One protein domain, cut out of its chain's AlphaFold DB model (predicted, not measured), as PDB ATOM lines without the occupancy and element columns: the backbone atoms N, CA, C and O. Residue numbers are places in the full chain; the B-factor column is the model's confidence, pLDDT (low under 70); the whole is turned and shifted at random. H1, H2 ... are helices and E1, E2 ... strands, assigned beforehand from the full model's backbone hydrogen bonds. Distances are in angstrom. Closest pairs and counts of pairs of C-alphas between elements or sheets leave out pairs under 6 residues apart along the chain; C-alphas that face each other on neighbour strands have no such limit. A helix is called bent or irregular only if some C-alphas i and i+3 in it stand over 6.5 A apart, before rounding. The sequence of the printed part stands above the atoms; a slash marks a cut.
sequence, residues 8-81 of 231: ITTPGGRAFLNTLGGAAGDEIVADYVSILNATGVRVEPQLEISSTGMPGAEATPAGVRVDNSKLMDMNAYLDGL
ATOM      1  N   ILE A   8      75.932   7.891 319.868       82.56
ATOM      2  CA  ILE A   8      76.962   7.728 320.908       82.56
ATOM      3  C   ILE A   8      76.446   7.884 322.349       82.56
ATOM      4  O   ILE A   8      77.072   7.359 323.263       82.56
ATOM      5  N   THR A   9      75.299   8.537 322.579       82.94
ATOM      6  CA  THR A   9      74.706   8.670 323.926       82.94
ATOM      7  C   THR A   9      73.732   7.544 324.273       82.94
ATOM      8  O   THR A   9      73.446   7.339 325.459       82.94
ATOM      9  N   THR A  10      73.261   6.783 323.278       83.12
ATOM     10  CA  THR A  10      72.441   5.577 323.484       83.12
ATOM     11  C   THR A  10      73.244   4.459 324.167       83.12
ATOM     12  O   THR A  10      74.474   4.454 324.083       83.12
ATOM     13  N   PRO A  11      72.590   3.453 324.784       86.31
ATOM     14  CA  PRO A  11      73.296   2.280 325.306       86.31
ATOM     15  C   PRO A  11      74.196   1.597 324.266       86.31
ATOM     16  O   PRO A  11      75.313   1.203 324.587       86.31
ATOM     17  N   GLY A  12      73.748   1.511 323.007       86.00
ATOM     18  CA  GLY A  12      74.513   0.889 321.928       86.00
ATOM     19  C   GLY A  12      75.748   1.690 321.509       86.00
ATOM     20  O   GLY A  12      76.808   1.109 321.294       86.00
ATOM     21  N   GLY A  13      75.659   3.020 321.446       86.62
ATOM     22  CA  GLY A  13      76.823   3.860 321.151       86.62
ATOM     23  C   GLY A  13      77.785   4.034 322.327       86.62
ATOM     24  O   GLY A  13      78.989   4.141 322.113       86.62
ATOM     25  N   ARG A  14      77.292   3.970 323.569       89.00
ATOM     26  CA  ARG A  14      78.152   3.841 324.754       89.00
ATOM     27  C   ARG A  14      78.943   2.542 324.703       89.00
ATOM     28  O   ARG A  14      80.160   2.568 324.843       89.00
ATOM     29  N   ALA A  15      78.270   1.427 324.417       89.00
ATOM     30  CA  ALA A  15      78.931   0.142 324.218       89.00
ATOM     31  C   ALA A  15      79.952   0.202 323.069       89.00
ATOM     32  O   ALA A  15      81.069  -0.281 323.229       89.00
ATOM     33  N   PHE A  16      79.614   0.848 321.948       88.00
ATOM     34  CA  PHE A  16      80.536   1.065 320.830       88.00
ATOM     35  C   PHE A  16      81.842   1.743 321.268       88.00
ATOM     36  O   PHE A  16      82.922   1.215 321.013       88.00
ATOM     37  N   LEU A  17      81.743   2.892 321.943       87.94
ATOM     38  CA  LEU A  17      82.909   3.670 322.365       87.94
ATOM     39  C   LEU A  17      83.709   2.961 323.462       87.94
ATOM     40  O   LEU A  17      84.940   2.973 323.435       87.94
ATOM     41  N   ASN A  18      83.025   2.282 324.382       89.50
ATOM     42  CA  ASN A  18      83.660   1.536 325.462       89.50
ATOM     43  C   ASN A  18      84.387   0.270 324.966       89.50
ATOM     44  O   ASN A  18      85.459  -0.040 325.473       89.50
ATOM     45  N   THR A  19      83.873  -0.422 323.937       87.56
ATOM     46  CA  THR A  19      84.394  -1.736 323.486       87.56
ATOM     47  C   THR A  19      85.900  -1.723 323.211       87.56
ATOM     48  O   THR A  19      86.606  -2.645 323.610       87.56
ATOM     49  N   LEU A  20      86.400  -0.680 322.540       82.00
ATOM     50  CA  LEU A  20      87.836  -0.515 322.268       82.00
ATOM     51  C   LEU A  20      88.465   0.645 323.046       82.00
ATOM     52  O   LEU A  20      89.676   0.645 323.251       82.00
ATOM     53  N   GLY A  21      87.671   1.644 323.442       81.69
ATOM     54  CA  GLY A  21      88.153   2.837 324.140       81.69
ATOM     55  C   GLY A  21      88.218   2.698 325.660       81.69
ATOM     56  O   GLY A  21      88.894   3.496 326.307       81.69
ATOM     57  N   GLY A  22      87.531   1.713 326.248       86.94
ATOM     58  CA  GLY A  22      87.410   1.553 327.697       86.94
ATOM     59  C   GLY A  22      86.993   2.858 328.384       86.94
ATOM     60  O   GLY A  22      86.088   3.550 327.919       86.94
ATOM     61  N   ALA A  23      87.720   3.230 329.442       89.56
ATOM     62  CA  ALA A  23      87.472   4.451 330.210       89.56
ATOM     63  C   ALA A  23      87.529   5.739 329.367       89.56
ATOM     64  O   ALA A  23      86.746   6.651 329.609       89.56
ATOM     65  N   ALA A  24      88.394   5.805 328.346       86.44
ATOM     66  CA  ALA A  24      88.442   6.961 327.449       86.44
ATOM     67  C   ALA A  24      87.166   7.064 326.593       86.44
ATOM     68  O   ALA A  24      86.696   8.157 326.293       86.44
ATOM     69  N   GLY A  25      86.568   5.925 326.225       88.94
ATOM     70  CA  GLY A  25      85.265   5.893 325.562       88.94
ATOM     71  C   GLY A  25      84.145   6.429 326.458       88.94
ATOM     72  O   GLY A  25      83.289   7.175 325.986       88.94
ATOM     73  N   ASP A  26      84.179   6.097 327.750       90.69
ATOM     74  CA  ASP A  26      83.207   6.592 328.731       90.69
ATOM     75  C   ASP A  26      83.343   8.107 328.958       90.69
ATOM     76  O   ASP A  26      82.332   8.815 328.996       90.69
ATOM     77  N   GLU A  27      84.582   8.603 329.049       92.38
ATOM     78  CA  GLU A  27      84.915  10.028 329.170       92.38
ATOM     79  C   GLU A  27      84.388  10.829 327.972       92.38
ATOM     80  O   GLU A  27      83.646  11.792 328.164       92.38
ATOM     81  N   ILE A  28      84.641  10.369 326.739       89.38
ATOM     82  CA  ILE A  28      84.133  11.011 325.513       89.38
ATOM     83  C   ILE A  28      82.608  11.177 325.560       89.38
ATOM     84  O   ILE A  28      82.081  12.232 325.199       89.38
ATOM     85  N   VAL A  29      81.873  10.148 325.999       89.50
ATOM     86  CA  VAL A  29      80.409  10.248 326.091       89.50
ATOM     87  C   VAL A  29      79.987  11.221 327.187       89.50
ATOM     88  O   VAL A  29      79.025  11.968 326.993       89.50
ATOM     89  N   ALA A  30      80.659  11.206 328.339       91.31
ATOM     90  CA  ALA A  30      80.354  12.109 329.443       91.31
ATOM     91  C   ALA A  30      80.548  13.577 329.035       91.31
ATOM     92  O   ALA A  30      79.637  14.386 329.230       91.31
ATOM     93  N   ASP A  31      81.669  13.890 328.388       92.06
ATOM     94  CA  ASP A  31      81.979  15.229 327.886       92.06
ATOM     95  C   ASP A  31      80.978  15.675 326.824       92.06
ATOM     96  O   ASP A  31      80.435  16.780 326.896       92.06
ATOM     97  N   TYR A  32      80.654  14.792 325.878       88.75
ATOM     98  CA  TYR A  32      79.660  15.086 324.851       88.75
ATOM     99  C   TYR A  32      78.285  15.408 325.459       88.75
ATOM    100  O   TYR A  32      77.653  16.401 325.091       88.75
ATOM    101  N   VAL A  33      77.830  14.620 326.440       87.50
ATOM    102  CA  VAL A  33      76.572  14.880 327.162       87.50
ATOM    103  C   VAL A  33      76.637  16.194 327.945       87.50
ATOM    104  O   VAL A  33      75.662  16.947 327.950       87.50
ATOM    105  N   SER A  34      77.771  16.496 328.579       90.19
ATOM    106  CA  SER A  34      77.988  17.759 329.293       90.19
ATOM    107  C   SER A  34      77.844  18.967 328.359       90.19
ATOM    108  O   SER A  34      77.102  19.902 328.665       90.19
ATOM    109  N   ILE A  35      78.455  18.911 327.171       89.00
ATOM    110  CA  ILE A  35      78.366  19.960 326.144       89.00
ATOM    111  C   ILE A  35      76.929  20.121 325.630       89.00
ATOM    112  O   ILE A  35      76.440  21.248 325.507       89.00
ATOM    113  N   LEU A  36      76.219  19.020 325.358       85.75
ATOM    114  CA  LEU A  36      74.812  19.084 324.943       85.75
ATOM    115  C   LEU A  36      73.938  19.773 325.999       85.75
ATOM    116  O   LEU A  36      73.138  20.649 325.670       85.75
ATOM    117  N   ASN A  37      74.135  19.431 327.274       87.06
ATOM    118  CA  ASN A  37      73.408  20.056 328.375       87.06
ATOM    119  C   ASN A  37      73.740  21.550 328.507       87.06
ATOM    120  O   ASN A  37      72.832  22.362 328.674       87.06
ATOM    121  N   ALA A  38      75.018  21.923 328.395       91.19
ATOM    122  CA  ALA A  38      75.471  23.308 328.520       91.19
ATOM    123  C   ALA A  38      74.967  24.213 327.383       91.19
ATOM    124  O   ALA A  38      74.689  25.389 327.603       91.19
ATOM    125  N   THR A  39      74.833  23.672 326.172       88.62
ATOM    126  CA  THR A  39      74.370  24.424 324.993       88.62
ATOM    127  C   THR A  39      72.846  24.496 324.880       88.62
ATOM    128  O   THR A  39      72.330  25.260 324.065       88.62
ATOM    129  N   GLY A  40      72.106  23.706 325.669       82.81
ATOM    130  CA  GLY A  40      70.645  23.613 325.587       82.81
ATOM    131  C   GLY A  40      70.138  23.015 324.270       82.81
ATOM    132  O   GLY A  40      68.934  23.043 323.999       82.81
ATOM    133  N   VAL A  41      71.042  22.475 323.448       79.31
ATOM    134  CA  VAL A  41      70.730  21.864 322.162       79.31
ATOM    135  C   VAL A  41      69.951  20.578 322.417       79.31
ATOM    136  O   VAL A  41      70.483  19.566 322.871       79.31
ATOM    137  N   ARG A  42      68.653  20.625 322.111       68.75
ATOM    138  CA  ARG A  42      67.795  19.444 322.063       68.75
ATOM    139  C   ARG A  42      67.837  18.892 320.658       68.75
ATOM    140  O   ARG A  42      67.385  19.536 319.716       68.75
ATOM    141  N   VAL A  43      68.383  17.700 320.521       60.91
ATOM    142  CA  VAL A  43      68.383  16.993 319.250       60.91
ATOM    143  C   VAL A  43      67.325  15.892 319.400       60.91
ATOM    144  O   VAL A  43      67.436  15.080 320.319       60.91
ATOM    145  N   GLU A  44      66.288  15.891 318.549       61.75
ATOM    146  CA  GLU A  44      65.163  14.921 318.511       61.75
ATOM    147  C   GLU A  44      65.320  13.940 317.337       61.75
ATOM    148  O   GLU A  44      65.829  14.373 316.298       61.75
ATOM    149  N   PRO A  45      65.050  12.616 317.484       59.22
ATOM    150  CA  PRO A  45      65.513  11.620 316.514       59.22
ATOM    151  C   PRO A  45      64.916  11.934 315.154       59.22
ATOM    152  O   PRO A  45      63.700  11.978 315.009       59.22
ATOM    153  N   GLN A  46      65.770  12.219 314.174       67.75
ATOM    154  CA  GLN A  46      65.287  12.633 312.855       67.75
ATOM    155  C   GLN A  46      64.973  11.434 311.961       67.75
ATOM    156  O   GLN A  46      64.350  11.591 310.915       67.75
ATOM    157  N   LEU A  47      65.419  10.242 312.364       73.62
ATOM    158  CA  LEU A  47      65.300   9.012 311.600       73.62
ATOM    159  C   LEU A  47      64.837   7.879 312.509       73.62
ATOM    160  O   LEU A  47      65.325   7.724 313.631       73.62
ATOM    161  N   GLU A  48      63.926   7.064 311.992       76.94
ATOM    162  CA  GLU A  48      63.559   5.803 312.618       76.94
ATOM    163  C   GLU A  48      64.735   4.823 312.527       76.94
ATOM    164  O   GLU A  48      65.340   4.620 311.466       76.94
ATOM    165  N   ILE A  49      65.070   4.223 313.667       81.50
ATOM    166  CA  ILE A  49      66.127   3.225 313.792       81.50
ATOM    167  C   ILE A  49      65.557   1.955 314.413       81.50
ATOM    168  O   ILE A  49      64.700   2.001 315.292       81.50
ATOM    169  N   SER A  50      66.075   0.814 313.977       85.06
ATOM    170  CA  SER A  50      65.790  -0.489 314.570       85.06
ATOM    171  C   SER A  50      67.058  -1.071 315.181       85.06
ATOM    172  O   SER A  50      68.173  -0.832 314.701       85.06
ATOM    173  N   SER A  51      66.902  -1.829 316.266       87.44
ATOM    174  CA  SER A  51      67.999  -2.608 316.836       87.44
ATOM    175  C   SER A  51      68.446  -3.684 315.849       87.44
ATOM    176  O   SER A  51      67.619  -4.362 315.242       87.44
ATOM    177  N   THR A  52      69.756  -3.863 315.703       88.19
ATOM    178  CA  THR A  52      70.333  -4.915 314.863       88.19
ATOM    179  C   THR A  52      71.658  -5.404 315.430       88.19
ATOM    180  O   THR A  52      72.494  -4.607 315.849       88.19
ATOM    181  N   GLY A  53      71.884  -6.716 315.367       88.06
ATOM    182  CA  GLY A  53      73.132  -7.341 315.806       88.06
ATOM    183  C   GLY A  53      73.527  -6.995 317.244       88.06
ATOM    184  O   GLY A  53      72.689  -6.660 318.081       88.06
ATOM    185  N   MET A  54      74.823  -7.107 317.529       89.38
ATOM    186  CA  MET A  54      75.395  -6.823 318.843       89.38
ATOM    187  C   MET A  54      76.084  -5.452 318.816       89.38
ATOM    188  O   MET A  54      76.985  -5.262 317.993       89.38
ATOM    189  N   PRO A  55      75.710  -4.493 319.686       87.62
ATOM    190  CA  PRO A  55      76.489  -3.271 319.860       87.62
ATOM    191  C   PRO A  55      77.959  -3.576 320.177       87.62
ATOM    192  O   PRO A  55      78.257  -4.530 320.892       87.62
ATOM    193  N   GLY A  56      78.875  -2.780 319.634       79.69
ATOM    194  CA  GLY A  56      80.322  -2.987 319.738       79.69
ATOM    195  C   GLY A  56      80.900  -3.980 318.724       79.69
ATOM    196  O   GLY A  56      82.108  -3.970 318.496       79.69
ATOM    197  N   ALA A  57      80.077  -4.801 318.059       84.56
ATOM    198  CA  ALA A  57      80.557  -5.687 317.000       84.56
ATOM    199  C   ALA A  57      80.883  -4.909 315.716       84.56
ATOM    200  O   ALA A  57      80.207  -3.939 315.378       84.56
ATOM    201  N   GLU A  58      81.865  -5.382 314.942       78.56
ATOM    202  CA  GLU A  58      82.314  -4.717 313.708       78.56
ATOM    203  C   GLU A  58      81.182  -4.490 312.695       78.56
ATOM    204  O   GLU A  58      81.051  -3.397 312.148       78.56
ATOM    205  N   ALA A  59      80.328  -5.494 312.482       83.19
ATOM    206  CA  ALA A  59      79.206  -5.395 311.550       83.19
ATOM    207  C   ALA A  59      78.085  -4.462 312.047       83.19
ATOM    208  O   ALA A  59      77.284  -3.968 311.251       83.19
ATOM    209  N   THR A  60      78.013  -4.222 313.358       86.56
ATOM    210  CA  THR A  60      76.959  -3.431 314.001       86.56
ATOM    211  C   THR A  60      77.533  -2.555 315.118       86.56
ATOM    212  O   THR A  60      77.173  -2.757 316.279       86.56
ATOM    213  N   PRO A  61      78.376  -1.545 314.805       84.56
ATOM    214  CA  PRO A  61      79.148  -0.822 315.819       84.56
ATOM    215  C   PRO A  61      78.276  -0.250 316.933       84.56
ATOM    216  O   PRO A  61      78.549  -0.479 318.101       84.56
ATOM    217  N   ALA A  62      77.158   0.390 316.585       85.81
ATOM    218  CA  ALA A  62      76.200   0.918 317.555       85.81
ATOM    219  C   ALA A  62      74.999  -0.006 317.842       85.81
ATOM    220  O   ALA A  62      74.096   0.381 318.578       85.81
ATOM    221  N   GLY A  63      74.940  -1.196 317.234       87.81
ATOM    222  CA  GLY A  63      73.821  -2.136 317.388       87.81
ATOM    223  C   GLY A  63      72.472  -1.637 316.855       87.81
ATOM    224  O   GLY A  63      71.417  -2.114 317.272       87.81
ATOM    225  N   VAL A  64      72.489  -0.643 315.965       85.94
ATOM    226  CA  VAL A  64      71.295  -0.035 315.368       85.94
ATOM    227  C   VAL A  64      71.492   0.206 313.877       85.94
ATOM    228  O   VAL A  64      72.615   0.407 313.400       85.94
ATOM    229  N   ARG A  65      70.389   0.199 313.131       85.06
ATOM    230  CA  ARG A  65      70.363   0.482 311.696       85.06
ATOM    231  C   ARG A  65      69.185   1.384 311.373       85.06
ATOM    232  O   ARG A  65      68.103   1.236 311.932       85.06
ATOM    233  N   VAL A  66      69.432   2.315 310.461       84.44
ATOM    234  CA  VAL A  66      68.386   3.128 309.835       84.44
ATOM    235  C   VAL A  66      67.475   2.215 309.029       84.44
ATOM    236  O   VAL A  66      67.933   1.194 308.510       84.44
ATOM    237  N   ASP A  67      66.211   2.597 308.911       86.31
ATOM    238  CA  ASP A  67      65.289   1.971 307.974       86.31
ATOM    239  C   ASP A  67      65.937   1.713 306.594       86.31
ATOM    240  O   ASP A  67      66.623   2.562 306.014       86.31
ATOM    241  N   ASN A  68      65.758   0.495 306.082       86.56
ATOM    242  CA  ASN A  68      66.443   0.062 304.871       86.56
ATOM    243  C   ASN A  68      65.890   0.746 303.615       86.56
ATOM    244  O   ASN A  68      66.659   0.993 302.686       86.56
ATOM    245  N   SER A  69      64.599   1.089 303.596       90.25
ATOM    246  CA  SER A  69      64.013   1.866 302.504       90.25
ATOM    247  C   SER A  69      64.616   3.267 302.464       90.25
ATOM    248  O   SER A  69      65.032   3.695 301.398       90.25
ATOM    249  N   LYS A  70      64.830   3.930 303.610       88.50
ATOM    250  CA  LYS A  70      65.543   5.224 303.652       88.50
ATOM    251  C   LYS A  70      66.980   5.149 303.140       88.50
ATOM    252  O   LYS A  70      67.441   6.080 302.486       88.50
ATOM    253  N   LEU A  71      67.694   4.057 303.417       88.44
ATOM    254  CA  LEU A  71      69.034   3.843 302.860       88.44
ATOM    255  C   LEU A  71      68.997   3.652 301.336       88.44
ATOM    256  O   LEU A  71      69.847   4.200 300.639       88.44
ATOM    257  N   MET A  72      68.016   2.907 300.823       92.19
ATOM    258  CA  MET A  72      67.807   2.747 299.380       92.19
ATOM    259  C   MET A  72      67.407   4.068 298.713       92.19
ATOM    260  O   MET A  72      67.966   4.397 297.673       92.19
ATOM    261  N   ASP A  73      66.517   4.845 299.334       92.88
ATOM    262  CA  ASP A  73      66.103   6.169 298.861       92.88
ATOM    263  C   ASP A  73      67.298   7.131 298.810       92.88
ATOM    264  O   ASP A  73      67.467   7.860 297.837       92.88
ATOM    265  N   MET A  74      68.158   7.117 299.836       92.19
ATOM    266  CA  MET A  74      69.375   7.931 299.867       92.19
ATOM    267  C   MET A  74      70.355   7.518 298.767       92.19
ATOM    268  O   MET A  74      70.900   8.392 298.100       92.19
ATOM    269  N   ASN A  75      70.560   6.217 298.549       94.00
ATOM    270  CA  ASN A  75      71.394   5.741 297.445       94.00
ATOM    271  C   ASN A  75      70.815   6.178 296.095       94.00
ATOM    272  O   ASN A  75      71.533   6.770 295.304       94.00
ATOM    273  N   ALA A  76      69.512   5.987 295.868       95.75
ATOM    274  CA  ALA A  76      68.851   6.416 294.637       95.75
ATOM    275  C   ALA A  76      68.943   7.936 294.420       95.75
ATOM    276  O   ALA A  76      69.126   8.391 293.295       95.75
ATOM    277  N   TYR A  77      68.846   8.725 295.494       95.94
ATOM    278  CA  TYR A  77      69.057  10.168 295.442       95.94
ATOM    279  C   TYR A  77      70.499  10.516 295.052       95.94
ATOM    280  O   TYR A  77      70.690  11.304 294.132       95.94
ATOM    281  N   LEU A  78      71.498   9.928 295.724       92.88
ATOM    282  CA  LEU A  78      72.919  10.174 295.454       92.88
ATOM    283  C   LEU A  78      73.316   9.732 294.038       92.88
ATOM    284  O   LEU A  78      74.007  10.479 293.352       92.88
ATOM    285  N   ASP A  79      72.827   8.576 293.585       91.06
ATOM    286  CA  ASP A  79      73.036   8.057 292.229       91.06
ATOM    287  C   ASP A  79      72.329   8.917 291.166       91.06
ATOM    288  O   ASP A  79      72.748   8.963 290.011       91.06
ATOM    289  N   GLY A  80      71.255   9.615 291.551       92.06
ATOM    290  CA  GLY A  80      70.519  10.545 290.698       92.06
ATOM    291  C   GLY A  80      71.119  11.954 290.622       92.06
ATOM    292  O   GLY A  80      70.630  12.772 289.838       92.06
ATOM    293  N   LEU A  81      72.151  12.269 291.415       90.69
ATOM    294  CA  LEU A  81      72.811  13.572 291.360       90.69
ATOM    295  C   LEU A  81      73.594  13.712 290.052       90.69
ATOM    296  O   LEU A  81      74.520  12.954 289.770       90.69
TER     297      LEU A  81
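What this domain is: This is residues 8 to 81 of the 231 residues of an uncharacterized protein of Deltaproteobacteria bacterium (UniProt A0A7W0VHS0). A sharply bent helix, its arms H1a and H1b making a V, lies toward one end of a loose model and a single helix, H2, at the other, with a small two-stranded hairpin, E1 and E2, between them. Residues 34 to 46, of which 34 to 39 belong to H1, and residues 71 to 81, of which 71 to 79 belong to H2, stick out from the rest. The printed part has 74 residues with two named helices and two named strands, in the order H1, E1, E2, H2; the sheet, E1 - E2, is antiparallel and the class is mostly helix. The whole is loose, with a radius of gyration of the C-alphas of 14.9 A and spans of 42 by 31 by 21 A.

Where its parts are: H1, residues 11 to 39, was assigned as one helix by its hydrogen bonds but is bent: C-alphas 20 and 23 are 9.4 A apart. Its arm H1a, residues 11 to 20, begins with C-alpha 11 at (73.296, 2.280, 325.306) and is 15.1 A long. Its arm H1b, residues 23 to 39, is 24.4 A long and ends with C-alpha 39 at (74.370, 24.424, 324.993). E1 is residues 49 to 51, 6.8 A, and E2 is residues 64 to 66, 7.0 A. H2, residues 68 to 79, is 16.3 A long and ends with C-alpha 79 at (73.036, 8.057, 292.229).

How they stand to each other: H1a and H1b touch, H1b with residues 24 to 29 alone; their closest C-alphas, those of Leu 17 and Gly 25, are 4.6 A apart. They run opposite ways at a steep tilt of 42 degrees. H1a and E2 have 1 pair of C-alphas within 8 A, those of Gly 12 and Val 64, 7.4 A apart. E1 and E2 form a hairpin, antiparallel at 148 degrees; N 50 and O 65, and N 65 and O 50, are each 2.9 A apart, within hydrogen-bond range. C-alphas 51 and 64 face each other at 4.4 A. H2 touches no helix, and it is apart from H1a, H1b and E1. Every O i to N i+4 pair is within hydrogen-bond range in H1b and H2, and 5 of 6 are in H1a.

The domain as a whole: The C-alphas farthest apart, those of Ala 23 and Gly 80, are 43.4 A apart. The printed part, residues 8 to 81, has no cut. The link E1 to E2, residues 52 to 63, is long; H1 to E1 is short and E2 to H2 tight. Without the stretches that stand free, the body has 50 residues and spans 36 by 21 by 12 A. The mean pLDDT of the printed part is 85.7, and residues 42 to 46 are under 70.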